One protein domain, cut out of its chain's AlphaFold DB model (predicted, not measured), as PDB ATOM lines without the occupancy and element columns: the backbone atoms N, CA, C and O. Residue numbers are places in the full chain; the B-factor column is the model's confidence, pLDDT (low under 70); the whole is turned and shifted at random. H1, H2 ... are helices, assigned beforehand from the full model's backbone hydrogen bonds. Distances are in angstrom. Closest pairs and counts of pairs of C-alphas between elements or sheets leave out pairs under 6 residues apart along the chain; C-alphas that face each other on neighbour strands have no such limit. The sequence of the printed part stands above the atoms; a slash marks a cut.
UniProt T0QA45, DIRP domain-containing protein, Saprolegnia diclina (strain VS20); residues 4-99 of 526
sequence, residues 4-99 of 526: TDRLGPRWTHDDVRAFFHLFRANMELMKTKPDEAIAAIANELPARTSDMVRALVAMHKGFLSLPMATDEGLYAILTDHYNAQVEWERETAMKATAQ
ATOM      1  N   THR A   4     222.797 275.185 254.452       67.81
ATOM      2  CA  THR A   4     222.325 273.811 254.703       67.81
ATOM      3  C   THR A   4     222.518 272.869 253.529       67.81
ATOM      4  O   THR A   4     222.848 271.707 253.740       67.81
ATOM      5  N   ASP A   5     222.401 273.363 252.294       76.19
ATOM      6  CA  ASP A   5     222.622 272.540 251.098       76.19
ATOM      7  C   ASP A   5     224.080 272.063 251.008       76.19
ATOM      8  O   ASP A   5     224.366 271.035 250.404       76.19
ATOM      9  N   ARG A   6     225.011 272.828 251.596       79.00
ATOM     10  CA  ARG A   6     226.453 272.553 251.562       79.00
ATOM     11  C   ARG A   6     226.942 271.746 252.761       79.00
ATOM     12  O   ARG A   6     227.864 270.956 252.608       79.00
ATOM     13  N   LEU A   7     226.350 271.947 253.938       81.38
ATOM     14  CA  LEU A   7     226.753 271.274 255.182       81.38
ATOM     15  C   LEU A   7     225.979 269.975 255.454       81.38
ATOM     16  O   LEU A   7     226.400 269.188 256.307       81.38
ATOM     17  N   GLY A   8     224.889 269.732 254.718       82.00
ATOM     18  CA  GLY A   8     224.064 268.536 254.850       82.00
ATOM     19  C   GLY A   8     223.185 268.559 256.110       82.00
ATOM     20  O   GLY A   8     222.726 269.632 256.511       82.00
ATOM     21  N   PRO A   9     222.904 267.398 256.739       82.94
ATOM     22  CA  PRO A   9     222.102 267.344 257.965       82.94
ATOM     23  C   PRO A   9     222.724 268.189 259.092       82.94
ATOM     24  O   PRO A   9     223.892 268.563 259.033       82.94
ATOM     25  N   ARG A  10     221.978 268.517 260.152       83.88
ATOM     26  CA  ARG A  10     222.530 269.346 261.242       83.88
ATOM     27  C   ARG A  10     223.731 268.671 261.893       83.88
ATOM     28  O   ARG A  10     223.663 267.491 262.213       83.88
ATOM     29  N   TRP A  11     224.813 269.422 262.062       87.44
ATOM     30  CA  TRP A  11     226.006 268.985 262.785       87.44
ATOM     31  C   TRP A  11     225.705 268.942 264.279       87.44
ATOM     32  O   TRP A  11     225.396 269.975 264.876       87.44
ATOM     33  N   THR A  12     225.730 267.743 264.856       88.19
ATOM     34  CA  THR A  12     225.499 267.548 266.290       88.19
ATOM     35  C   THR A  12     226.745 267.911 267.091       88.19
ATOM     36  O   THR A  12     227.837 268.049 266.540       88.19
ATOM     37  N   HIS A  13     226.592 268.070 268.405       86.00
ATOM     38  CA  HIS A  13     227.725 268.358 269.280       86.00
ATOM     39  C   HIS A  13     228.820 267.280 269.166       86.00
ATOM     40  O   HIS A  13     230.005 267.600 269.078       86.00
ATOM     41  N   ASP A  14     228.424 266.008 269.098       86.94
ATOM     42  CA  ASP A  14     229.351 264.881 268.975       86.94
ATOM     43  C   ASP A  14     230.023 264.833 267.596       86.94
ATOM     44  O   ASP A  14     231.231 264.605 267.519       86.94
ATOM     45  N   ASP A  15     229.290 265.158 266.521       88.75
ATOM     46  CA  ASP A  15     229.858 265.279 265.169       88.75
ATOM     47  C   ASP A  15     230.937 266.369 265.115       88.75
ATOM     48  O   ASP A  15     231.995 266.181 264.515       88.75
ATOM     49  N   VAL A  16     230.666 267.529 265.728       89.38
ATOM     50  CA  VAL A  16     231.585 268.676 265.734       89.38
ATOM     51  C   VAL A  16     232.821 268.367 266.565       89.38
ATOM     52  O   VAL A  16     233.929 268.668 266.126       89.38
ATOM     53  N   ARG A  17     232.654 267.718 267.720       89.00
ATOM     54  CA  ARG A  17     233.768 267.271 268.561       89.00
ATOM     55  C   ARG A  17     234.653 266.259 267.830       89.00
ATOM     56  O   ARG A  17     235.868 266.449 267.772       89.00
ATOM     57  N   ALA A  18     234.062 265.226 267.229       88.31
ATOM     58  CA  ALA A  18     234.795 264.221 266.456       88.31
ATOM     59  C   ALA A  18     235.536 264.855 265.268       88.31
ATOM     60  O   ALA A  18     236.737 264.645 265.095       88.31
ATOM     61  N   PHE A  19     234.856 265.718 264.507       91.44
ATOM     62  CA  PHE A  19     235.469 266.486 263.427       91.44
ATOM     63  C   PHE A  19     236.639 267.342 263.915       91.44
ATOM     64  O   PHE A  19     237.694 267.337 263.288       91.44
ATOM     65  N   PHE A  20     236.483 268.062 265.028       88.62
ATOM     66  CA  PHE A  20     237.514 268.965 265.533       88.62
ATOM     67  C   PHE A  20     238.770 268.206 265.982       88.62
ATOM     68  O   PHE A  20     239.888 268.625 265.672       88.62
ATOM     69  N   HIS A  21     238.601 267.052 266.637       87.31
ATOM     70  CA  HIS A  21     239.711 266.164 266.989       87.31
ATOM     71  C   HIS A  21     240.433 265.617 265.750       87.31
ATOM     72  O   HIS A  21     241.660 265.714 265.665       87.31
ATOM     73  N   LEU A  22     239.690 265.113 264.762       88.06
ATOM     74  CA  LEU A  22     240.256 264.588 263.514       88.06
ATOM     75  C   LEU A  22     240.934 265.685 262.681       88.06
ATOM     76  O   LEU A  22     241.988 265.455 262.086       88.06
ATOM     77  N   PHE A  23     240.380 266.897 262.680       87.38
ATOM     78  CA  PHE A  23     240.945 268.061 262.005       87.38
ATOM     79  C   PHE A  23     242.278 268.495 262.628       87.38
ATOM     80  O   PHE A  23     243.230 268.787 261.903       87.38
ATOM     81  N   ARG A  24     242.382 268.496 263.965       85.19
ATOM     82  CA  ARG A  24     243.640 268.791 264.674       85.19
ATOM     83  C   ARG A  24     244.695 267.709 264.431       85.19
ATOM     84  O   ARG A  24     245.849 268.056 264.197       85.19
ATOM     85  N   ALA A  25     244.302 266.434 264.424       86.12
ATOM     86  CA  ALA A  25     245.204 265.317 264.136       86.12
ATOM     87  C   ALA A  25     245.751 265.349 262.695       86.12
ATOM     88  O   ALA A  25     246.910 265.021 262.463       86.12
ATOM     89  N   ASN A  26     244.944 265.813 261.734       84.19
ATOM     90  CA  ASN A  26     245.307 265.902 260.318       84.19
ATOM     91  C   ASN A  26     245.742 267.314 259.881       84.19
ATOM     92  O   ASN A  26     245.756 267.608 258.686       84.19
ATOM     93  N   MET A  27     246.103 268.208 260.812       80.56
ATOM     94  CA  MET A  27     246.368 269.621 260.494       80.56
ATOM     95  C   MET A  27     247.562 269.812 259.541       80.56
ATOM     96  O   MET A  27     247.515 270.663 258.654       80.56
ATOM     97  N   GLU A  28     248.620 269.011 259.685       77.56
ATOM     98  CA  GLU A  28     249.792 269.071 258.797       77.56
ATOM     99  C   GLU A  28     249.492 268.501 257.402       77.56
ATOM    100  O   GLU A  28     249.931 269.044 256.382       77.56
ATOM    101  N   LEU A  29     248.651 267.464 257.332       81.00
ATOM    102  CA  LEU A  29     248.169 266.919 256.065       81.00
ATOM    103  C   LEU A  29     247.207 267.897 255.371       81.00
ATOM    104  O   LEU A  29     247.281 268.077 254.163       81.00
ATOM    105  N   MET A  30     246.384 268.629 256.127       81.69
ATOM    106  CA  MET A  30     245.513 269.694 255.613       81.69
ATOM    107  C   MET A  30     246.278 270.849 254.952       81.69
ATOM    108  O   MET A  30     245.759 271.470 254.024       81.69
ATOM    109  N   LYS A  31     247.503 271.152 255.406       78.44
ATOM    110  CA  LYS A  31     248.358 272.202 254.819       78.44
ATOM    111  C   LYS A  31     249.014 271.768 253.509       78.44
ATOM    112  O   LYS A  31     249.231 272.605 252.637       78.44
ATOM    113  N   THR A  32     249.351 270.487 253.386       83.25
ATOM    114  CA  THR A  32     250.117 269.939 252.254       83.25
ATOM    115  C   THR A  32     249.216 269.322 251.185       83.25
ATOM    116  O   THR A  32     249.418 269.568 249.998       83.25
ATOM    117  N   LYS A  33     248.199 268.560 251.597       87.31
ATOM    118  CA  LYS A  33     247.254 267.837 250.739       87.31
ATOM    119  C   LYS A  33     245.828 267.867 251.322       87.31
ATOM    120  O   LYS A  33     245.377 266.897 251.939       87.31
ATOM    121  N   PRO A  34     245.081 268.962 251.108       81.62
ATOM    122  CA  PRO A  34     243.773 269.157 251.730       81.62
ATOM    123  C   PRO A  34     242.733 268.114 251.301       81.62
ATOM    124  O   PRO A  34     241.946 267.679 252.132       81.62
ATOM    125  N   ASP A  35     242.735 267.665 250.043       82.81
ATOM    126  CA  ASP A  35     241.732 266.702 249.564       82.81
ATOM    127  C   ASP A  35     241.911 265.292 250.152       82.81
ATOM    128  O   ASP A  35     240.918 264.637 250.465       82.81
ATOM    129  N   GLU A  36     243.155 264.849 250.382       85.69
ATOM    130  CA  GLU A  36     243.444 263.573 251.061       85.69
ATOM    131  C   GLU A  36     243.047 263.643 252.547       85.69
ATOM    132  O   GLU A  36     242.416 262.722 253.067       85.69
ATOM    133  N   ALA A  37     243.330 264.766 253.218       84.38
ATOM    134  CA  ALA A  37     242.939 264.981 254.612       84.38
ATOM    135  C   ALA A  37     241.413 265.059 254.793       84.38
ATOM    136  O   ALA A  37     240.867 264.491 255.737       84.38
ATOM    137  N   ILE A  38     240.706 265.735 253.883       87.38
ATOM    138  CA  ILE A  38     239.240 265.823 253.901       87.38
ATOM    139  C   ILE A  38     238.611 264.440 253.699       87.38
ATOM    140  O   ILE A  38     237.647 264.116 254.390       87.38
ATOM    141  N   ALA A  39     239.155 263.620 252.795       85.88
ATOM    142  CA  ALA A  39     238.675 262.258 252.576       85.88
ATOM    143  C   ALA A  39     238.897 261.360 253.807       85.88
ATOM    144  O   ALA A  39     237.999 260.610 254.181       85.88
ATOM    145  N   ALA A  40     240.047 261.483 254.477       84.44
ATOM    146  CA  ALA A  40     240.325 260.759 255.717       84.44
ATOM    147  C   ALA A  40     239.355 261.149 256.847       84.44
ATOM    148  O   ALA A  40     238.802 260.278 257.510       84.44
ATOM    149  N   ILE A  41     239.082 262.449 257.019       86.44
ATOM    150  CA  ILE A  41     238.124 262.944 258.023       86.44
ATOM    151  C   ILE A  41     236.694 262.489 257.697       86.44
ATOM    152  O   ILE A  41     235.939 262.145 258.602       86.44
ATOM    153  N   ALA A  42     236.308 262.479 256.420       86.44
ATOM    154  CA  ALA A  42     234.977 262.044 256.003       86.44
ATOM    155  C   ALA A  42     234.749 260.536 256.210       86.44
ATOM    156  O   ALA A  42     233.654 260.148 256.597       86.44
ATOM    157  N   ASN A  43     235.771 259.694 256.018       86.06
ATOM    158  CA  ASN A  43     235.661 258.246 256.246       86.06
ATOM    159  C   ASN A  43     235.368 257.887 257.713       86.06
ATOM    160  O   ASN A  43     234.685 256.903 257.978       86.06
ATOM    161  N   GLU A  44     235.859 258.698 258.649       84.12
ATOM    162  CA  GLU A  44     235.656 258.532 260.095       84.12
ATOM    163  C   GLU A  44     234.336 259.166 260.589       84.12
ATOM    164  O   GLU A  44     233.939 258.980 261.739       84.12
ATOM    165  N   LEU A  45     233.629 259.918 259.732       84.88
ATOM    166  CA  LEU A  45     232.364 260.584 260.058       84.88
ATOM    167  C   LEU A  45     231.198 259.931 259.289       84.88
ATOM    168  O   LEU A  45     230.897 260.332 258.165       84.88
ATOM    169  N   PRO A  46     230.457 258.982 259.892       73.69
ATOM    170  CA  PRO A  46     229.503 258.124 259.176       73.69
ATOM    171  C   PRO A  46     228.313 258.870 258.544       73.69
ATOM    172  O   PRO A  46     227.664 258.346 257.643       73.69
ATOM    173  N   ALA A  47     228.022 260.094 258.994       77.31
ATOM    174  CA  ALA A  47     226.933 260.924 258.477       77.31
ATOM    175  C   ALA A  47     227.395 262.040 257.516       77.31
ATOM    176  O   ALA A  47     226.567 262.858 257.102       77.31
ATOM    177  N   ARG A  48     228.696 262.133 257.187       84.44
ATOM    178  CA  ARG A  48     229.281 263.288 256.481       84.44
ATOM    179  C   ARG A  48     230.064 262.873 255.247       84.44
ATOM    180  O   ARG A  48     230.931 262.016 255.298       84.44
ATOM    181  N   THR A  49     229.799 263.545 254.131       87.56
ATOM    182  CA  THR A  49     230.571 263.353 252.898       87.56
ATOM    183  C   THR A  49     231.777 264.289 252.852       87.56
ATOM    184  O   THR A  49     231.788 265.349 253.486       87.56
ATOM    185  N   SER A  50     232.778 263.948 252.036       86.00
ATOM    186  CA  SER A  50     233.965 264.783 251.803       86.00
ATOM    187  C   SER A  50     233.611 266.212 251.375       86.00
ATOM    188  O   SER A  50     234.276 267.166 251.771       86.00
ATOM    189  N   ASP A  51     232.520 266.392 250.629       86.44
ATOM    190  CA  ASP A  51     232.056 267.714 250.203       86.44
ATOM    191  C   ASP A  51     231.484 268.543 251.361       86.44
ATOM    192  O   ASP A  51     231.737 269.748 251.429       86.44
ATOM    193  N   MET A  52     230.784 267.908 252.308       88.19
ATOM    194  CA  MET A  52     230.259 268.571 253.509       88.19
ATOM    195  C   MET A  52     231.389 269.000 254.445       88.19
ATOM    196  O   MET A  52     231.376 270.111 254.974       88.19
ATOM    197  N   VAL A  53     232.393 268.136 254.615       87.94
ATOM    198  CA  VAL A  53     233.594 268.434 255.407       87.94
ATOM    199  C   VAL A  53     234.394 269.564 254.752       87.94
ATOM    200  O   VAL A  53     234.789 270.516 255.428       87.94
ATOM    201  N   ARG A  54     234.564 269.532 253.422       88.75
ATOM    202  CA  ARG A  54     235.208 270.613 252.659       88.75
ATOM    203  C   ARG A  54     234.468 271.938 252.825       88.75
ATOM    204  O   ARG A  54     235.104 272.971 253.026       88.75
ATOM    205  N   ALA A  55     233.138 271.915 252.754       87.69
ATOM    206  CA  ALA A  55     232.314 273.097 252.962       87.69
ATOM    207  C   ALA A  55     232.490 273.658 254.380       87.69
ATOM    208  O   ALA A  55     232.743 274.852 254.522       87.69
ATOM    209  N   LEU A  56     232.450 272.806 255.409       88.44
ATOM    210  CA  LEU A  56     232.638 273.221 256.800       88.44
ATOM    211  C   LEU A  56     234.003 273.894 257.016       88.44
ATOM    212  O   LEU A  56     234.079 274.993 257.568       88.44
ATOM    213  N   VAL A  57     235.076 273.281 256.510       87.50
ATOM    214  CA  VAL A  57     236.438 273.829 256.610       87.50
ATOM    215  C   VAL A  57     236.566 275.150 255.856       87.50
ATOM    216  O   VAL A  57     237.152 276.099 256.374       87.50
ATOM    217  N   ALA A  58     236.004 275.249 254.648       87.94
ATOM    218  CA  ALA A  58     236.063 276.472 253.852       87.94
ATOM    219  C   ALA A  58     235.308 277.634 254.515       87.94
ATOM    220  O   ALA A  58     235.783 278.769 254.498       87.94
ATOM    221  N   MET A  59     234.152 277.352 255.118       86.25
ATOM    222  CA  MET A  59     233.273 278.359 255.716       86.25
ATOM    223  C   MET A  59     233.792 278.858 257.068       86.25
ATOM    224  O   MET A  59     233.634 280.036 257.383       86.25
ATOM    225  N   HIS A  60     234.484 278.002 257.822       88.00
ATOM    226  CA  HIS A  60     235.026 278.338 259.143       88.00
ATOM    227  C   HIS A  60     236.557 278.392 259.186       88.00
ATOM    228  O   HIS A  60     237.145 278.360 260.266       88.00
ATOM    229  N   LYS A  61     237.220 278.544 258.030       83.81
ATOM    230  CA  LYS A  61     238.689 278.573 257.909       83.81
ATOM    231  C   LYS A  61     239.350 279.568 258.867       83.81
ATOM    232  O   LYS A  61     240.368 279.250 259.472       83.81
ATOM    233  N   GLY A  62     238.758 280.755 259.018       84.38
ATOM    234  CA  GLY A  62     239.257 281.790 259.926       84.38
ATOM    235  C   GLY A  62     239.266 281.328 261.383       84.38
ATOM    236  O   GLY A  62     240.296 281.425 262.040       84.38
ATOM    237  N   PHE A  63     238.163 280.743 261.856       86.19
ATOM    238  CA  PHE A  63     238.064 280.213 263.218       86.19
ATOM    239  C   PHE A  63     238.992 279.009 263.425       86.19
ATOM    240  O   PHE A  63     239.776 278.997 264.365       86.19
ATOM    241  N   LEU A  64     238.981 278.044 262.503       86.31
ATOM    242  CA  LEU A  64     239.790 276.820 262.585       86.31
ATOM    243  C   LEU A  64     241.305 277.081 262.580       86.31
ATOM    244  O   LEU A  64     242.072 276.252 263.067       86.31
ATOM    245  N   SER A  65     241.743 278.222 262.042       82.38
ATOM    246  CA  SER A  65     243.155 278.623 262.028       82.38
ATOM    247  C   SER A  65     243.667 279.175 263.365       82.38
ATOM    248  O   SER A  65     244.877 279.317 263.541       82.38
ATOM    249  N   LEU A  66     242.778 279.476 264.318       85.31
ATOM    250  CA  LEU A  66     243.164 280.075 265.591       85.31
ATOM    251  C   LEU A  66     243.732 279.023 266.566       85.31
ATOM    252  O   LEU A  66     243.172 277.931 266.723       85.31
ATOM    253  N   PRO A  67     244.806 279.354 267.309       75.94
ATOM    254  CA  PRO A  67     245.368 278.454 268.318       75.94
ATOM    255  C   PRO A  67     244.393 278.207 269.480       75.94
ATOM    256  O   PRO A  67     244.404 277.132 270.063       75.94
ATOM    257  N   MET A  68     243.507 279.171 269.754       76.06
ATOM    258  CA  MET A  68     242.481 279.131 270.805       76.06
ATOM    259  C   MET A  68     241.126 278.564 270.351       76.06
ATOM    260  O   MET A  68     240.163 278.607 271.109       76.06
ATOM    261  N   ALA A  69     241.015 278.077 269.110       84.56
ATOM    262  CA  ALA A  69     239.771 277.481 268.634       84.56
ATOM    263  C   ALA A  69     239.469 276.174 269.378       84.56
ATOM    264  O   ALA A  69     240.348 275.311 269.488       84.56
ATOM    265  N   THR A  70     238.221 276.036 269.821       89.00
ATOM    266  CA  THR A  70     237.670 274.864 270.515       89.00
ATOM    267  C   THR A  70     236.504 274.262 269.729       89.00
ATOM    268  O   THR A  70     235.872 274.938 268.909       89.00
ATOM    269  N   ASP A  71     236.208 272.991 269.990       86.62
ATOM    270  CA  ASP A  71     235.035 272.284 269.470       86.62
ATOM    271  C   ASP A  71     233.727 272.935 269.942       86.62
ATOM    272  O   ASP A  71     232.826 273.146 269.130       86.62
ATOM    273  N   GLU A  72     233.659 273.364 271.206       85.25
ATOM    274  CA  GLU A  72     232.513 274.111 271.749       85.25
ATOM    275  C   GLU A  72     232.272 275.435 271.011       85.25
ATOM    276  O   GLU A  72     231.135 275.774 270.676       85.25
ATOM    277  N   GLY A  73     233.343 276.176 270.703       84.44
ATOM    278  CA  GLY A  73     233.245 277.431 269.961       84.44
ATOM    279  C   GLY A  73     232.749 277.221 268.529       84.44
ATOM    280  O   GLY A  73     231.922 277.991 268.043       84.44
ATOM    281  N   LEU A  74     233.187 276.145 267.865       87.88
ATOM    282  CA  LEU A  74     232.685 275.790 266.536       87.88
ATOM    283  C   LEU A  74     231.212 275.360 266.582       87.88
ATOM    284  O   LEU A  74     230.422 275.770 265.729       87.88
ATOM    285  N   TYR A  75     230.825 274.574 267.589       88.56
ATOM    286  CA  TYR A  75     229.443 274.138 267.775       88.56
ATOM    287  C   TYR A  75     228.499 275.318 268.048       88.56
ATOM    288  O   TYR A  75     227.408 275.374 267.477       88.56
ATOM    289  N   ALA A  76     228.926 276.299 268.848       86.81
ATOM    290  CA  ALA A  76     228.161 277.520 269.098       86.81
ATOM    291  C   ALA A  76     227.905 278.318 267.808       86.81
ATOM    292  O   ALA A  76     226.769 278.717 267.552       86.81
ATOM    293  N   ILE A  77     228.925 278.479 266.955       86.44
ATOM    294  CA  ILE A  77     228.797 279.170 265.659       86.44
ATOM    295  C   ILE A  77     227.793 278.448 264.746       86.44
ATOM    296  O   ILE A  77     226.949 279.083 264.113       86.44
ATOM    297  N   LEU A  78     227.863 277.116 264.679       87.25
ATOM    298  CA  LEU A  78     226.932 276.322 263.876       87.25
ATOM    299  C   LEU A  78     225.501 276.392 264.425       87.25
ATOM    300  O   LEU A  78     224.548 276.508 263.653       87.25
ATOM    301  N   THR A  79     225.347 276.369 265.748       85.00
ATOM    302  CA  THR A  79     224.047 276.447 266.430       85.00
ATOM    303  C   THR A  79     223.364 277.791 266.194       85.00
ATOM    304  O   THR A  79     222.171 277.820 265.892       85.00
ATOM    305  N   ASP A  80     224.116 278.890 266.265       85.81
ATOM    306  CA  ASP A  80     223.608 280.233 265.975       85.81
ATOM    307  C   ASP A  80     223.082 280.336 264.535       85.81
ATOM    308  O   ASP A  80     221.951 280.764 264.297       85.81
ATOM    309  N   HIS A  81     223.837 279.800 263.571       81.94
ATOM    310  CA  HIS A  81     223.400 279.752 262.179       81.94
ATOM    311  C   HIS A  81     222.123 278.909 261.988       81.94
ATOM    312  O   HIS A  81     221.204 279.316 261.270       81.94
ATOM    313  N   TYR A  82     222.022 277.738 262.628       83.75
ATOM    314  CA  TYR A  82     220.807 276.916 262.550       83.75
ATOM    315  C   TYR A  82     219.587 277.610 263.162       83.75
ATOM    316  O   TYR A  82     218.477 277.435 262.651       83.75
ATOM    317  N   ASN A  83     219.769 278.392 264.227       82.00
ATOM    318  CA  ASN A  83     218.695 279.166 264.846       82.00
ATOM    319  C   ASN A  83     218.242 280.312 263.936       82.00
ATOM    320  O   ASN A  83     217.048 280.421 263.653       82.00
ATOM    321  N   ALA A  84     219.186 281.077 263.380       79.00
ATOM    322  CA  ALA A  84     218.898 282.141 262.419       79.00
ATOM    323  C   ALA A  84     218.143 281.619 261.182       79.00
ATOM    324  O   ALA A  84     217.220 282.263 260.675       79.00
ATOM    325  N   GLN A  85     218.481 280.414 260.713       76.69
ATOM    326  CA  GLN A  85     217.771 279.779 259.608       76.69
ATOM    327  C   GLN A  85     216.341 279.364 259.977       76.69
ATOM    328  O   GLN A  85     215.425 279.603 259.195       76.69
ATOM    329  N   VAL A  86     216.122 278.788 261.164       75.69
ATOM    330  CA  VAL A  86     214.769 278.440 261.638       75.69
ATOM    331  C   VAL A  86     213.899 279.684 261.768       75.69
ATOM    332  O   VAL A  86     212.718 279.652 261.428       75.69
ATOM    333  N   GLU A  87     214.461 280.790 262.245       72.94
ATOM    334  CA  GLU A  87     213.751 282.065 262.337       72.94
ATOM    335  C   GLU A  87     213.371 282.603 260.956       72.94
ATOM    336  O   GLU A  87     212.220 282.993 260.744       72.94
ATOM    337  N   TRP A  88     214.282 282.527 259.985       76.00
ATOM    338  CA  TRP A  88     214.007 282.905 258.598       76.00
ATOM    339  C   TRP A  88     212.946 282.007 257.937       76.00
ATOM    340  O   TRP A  88     212.033 282.494 257.262       76.00
ATOM    341  N   GLU A  89     213.006 280.694 258.163       76.94
ATOM    342  CA  GLU A  89     212.009 279.727 257.685       76.94
ATOM    343  C   GLU A  89     210.634 279.967 258.332       76.94
ATOM    344  O   GLU A  89     209.610 279.934 257.651       76.94
ATOM    345  N   ARG A  90     210.581 280.305 259.627       72.62
ATOM    346  CA  ARG A  90     209.339 280.695 260.317       72.62
ATOM    347  C   ARG A  90     208.765 281.991 259.759       72.62
ATOM    348  O   ARG A  90     207.556 282.083 259.545       72.62
ATOM    349  N   GLU A  91     209.606 282.985 259.488       70.75
ATOM    350  CA  GLU A  91     209.170 284.268 258.940       70.75
ATOM    351  C   GLU A  91     208.651 284.119 257.498       70.75
ATOM    352  O   GLU A  91     207.625 284.701 257.126       70.75
ATOM    353  N   THR A  92     209.315 283.299 256.682       72.81
ATOM    354  CA  THR A  92     208.864 282.969 255.322       72.81
ATOM    355  C   THR A  92     207.599 282.110 255.332       72.81
ATOM    356  O   THR A  92     206.690 282.391 254.550       72.81
ATOM    357  N   ALA A  93     207.460 281.157 256.258       70.94
ATOM    358  CA  ALA A  93     206.239 280.375 256.454       70.94
ATOM    359  C   ALA A  93     205.067 281.236 256.954       70.94
ATOM    360  O   ALA A  93     203.947 281.079 256.468       70.94
ATOM    361  N   MET A  94     205.298 282.203 257.849       68.31
ATOM    362  CA  MET A  94     204.288 283.192 258.250       68.31
ATOM    363  C   MET A  94     203.864 284.064 257.064       68.31
ATOM    364  O   MET A  94     202.669 284.273 256.843       68.31
ATOM    365  N   LYS A  95     204.824 284.522 256.249       66.94
ATOM    366  CA  LYS A  95     204.555 285.279 255.014       66.94
ATOM    367  C   LYS A  95     203.772 284.442 253.994       66.94
ATOM    368  O   LYS A  95     202.814 284.950 253.411       66.94
ATOM    369  N   ALA A  96     204.106 283.163 253.827       64.44
ATOM    370  CA  ALA A  96     203.412 282.231 252.941       64.44
ATOM    371  C   ALA A  96     202.006 281.874 253.454       64.44
ATOM    372  O   ALA A  96     201.055 281.868 252.675       64.44
ATOM    373  N   THR A  97     201.825 281.682 254.763       61.16
ATOM    374  CA  THR A  97     200.521 281.422 255.403       61.16
ATOM    375  C   THR A  97     199.600 282.641 255.298       61.16
ATOM    376  O   THR A  97     198.421 282.510 254.956       61.16
ATOM    377  N   ALA A  98     200.144 283.852 255.463       57.81
ATOM    378  CA  ALA A  98     199.444 285.113 255.199       57.81
ATOM    379  C   ALA A  98     199.096 285.318 253.708       57.81
ATOM    380  O   ALA A  98     198.221 286.121 253.363       57.81
ATOM    381  N   GLN A  99     199.778 284.609 252.803       51.41
ATOM    382  CA  GLN A  99     199.531 284.630 251.361       51.41
ATOM    383  C   GLN A  99     198.556 283.522 250.920       51.41
ATOM    384  O   GLN A  99     197.749 283.756 250.020       51.41
TER     385      GLN A  99
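This is residues 4 to 99 of the 526 residues of the protein "DIRP domain-containing protein" of Saprolegnia diclina (strain VS20) (UniProt T0QA45). A compact head of short helices, H1 to H6, joins a long helical arm, H7, which begins against H2 and runs out well past the head; residues 86 to 99 of H7 stick out. Within the head, H2, H4 and H5 pack on one another in a chain of crossed contacts, H2 to H4 and H4 to H5, with H1 on H5 and H3 at the corner beside H4. The printed part has 96 residues with seven named helices, H1 to H7 in that order along the chain, and no named strand; its class is all helix. The whole is only just loose, close to compact, with a radius of gyration of the C-alphas of 15.4 A, and it spans 53 by 26 by 21 A, the arm making the length.

H1, residues 4 to 7, touches H5, residues 50 to 59; the closest C-alphas are those of Leu 7 and Met 52, 4.7 A apart. H2, residues 13 to 25, is apart from H1. With residues 19 to 23 alone, H2 only just touches H4, residues 34 to 43, with 3 pairs of C-alphas within 8 A; the closest, Leu 22 and Ile 41, are 6.1 A apart, at a steep tilt of 43 degrees, opposite ways. H3, residues 27 to 32, meets H2 only through their link and touches H4 only at the corner, with C-alphas 30 and 37 closest at 5.5 A. H4 and H5 touch at a steep tilt of 58 degrees, opposite ways; the closest C-alphas, Ala 42 and Ser 50, are 5.1 A apart. H6, residues 61 to 64, is close to but not clearly touching H5, with C-alphas 57 and 64 closest at 7.5 A. H7, residues 71 to 99, touches H2 with residues 71 to 75 alone, at a steep tilt of 43 degrees, opposite ways; C-alphas 17 and 71 are the closest at 5.2 A. H5 and H7 are apart. Every O i to N i+4 pair is within hydrogen-bond range in H2, H3, H4, H5 and H7, while H1 and H6 are too short for such a pair.

H1 begins at C-alpha 4, (222.325, 273.811, 254.703), and is 5.1 A long, as is H6. H2 is 18.5 A, H3 9.1 A, H4 14.3 A and H5 14.1 A long. H7 runs 41.7 A from C-alpha 71 at (235.035, 272.284, 269.470) to C-alpha 99 at (199.531, 284.630, 251.361).

The C-alphas farthest apart, Glu 28 and Gln 99, are 53.1 A apart. Without residues 86 to 99 the body spans 35 by 27 by 19 A. The printed part has no cut and no long link. Mean pLDDT of the printed part is 82.2; residue 4 and residues 94 to 99 are under 70.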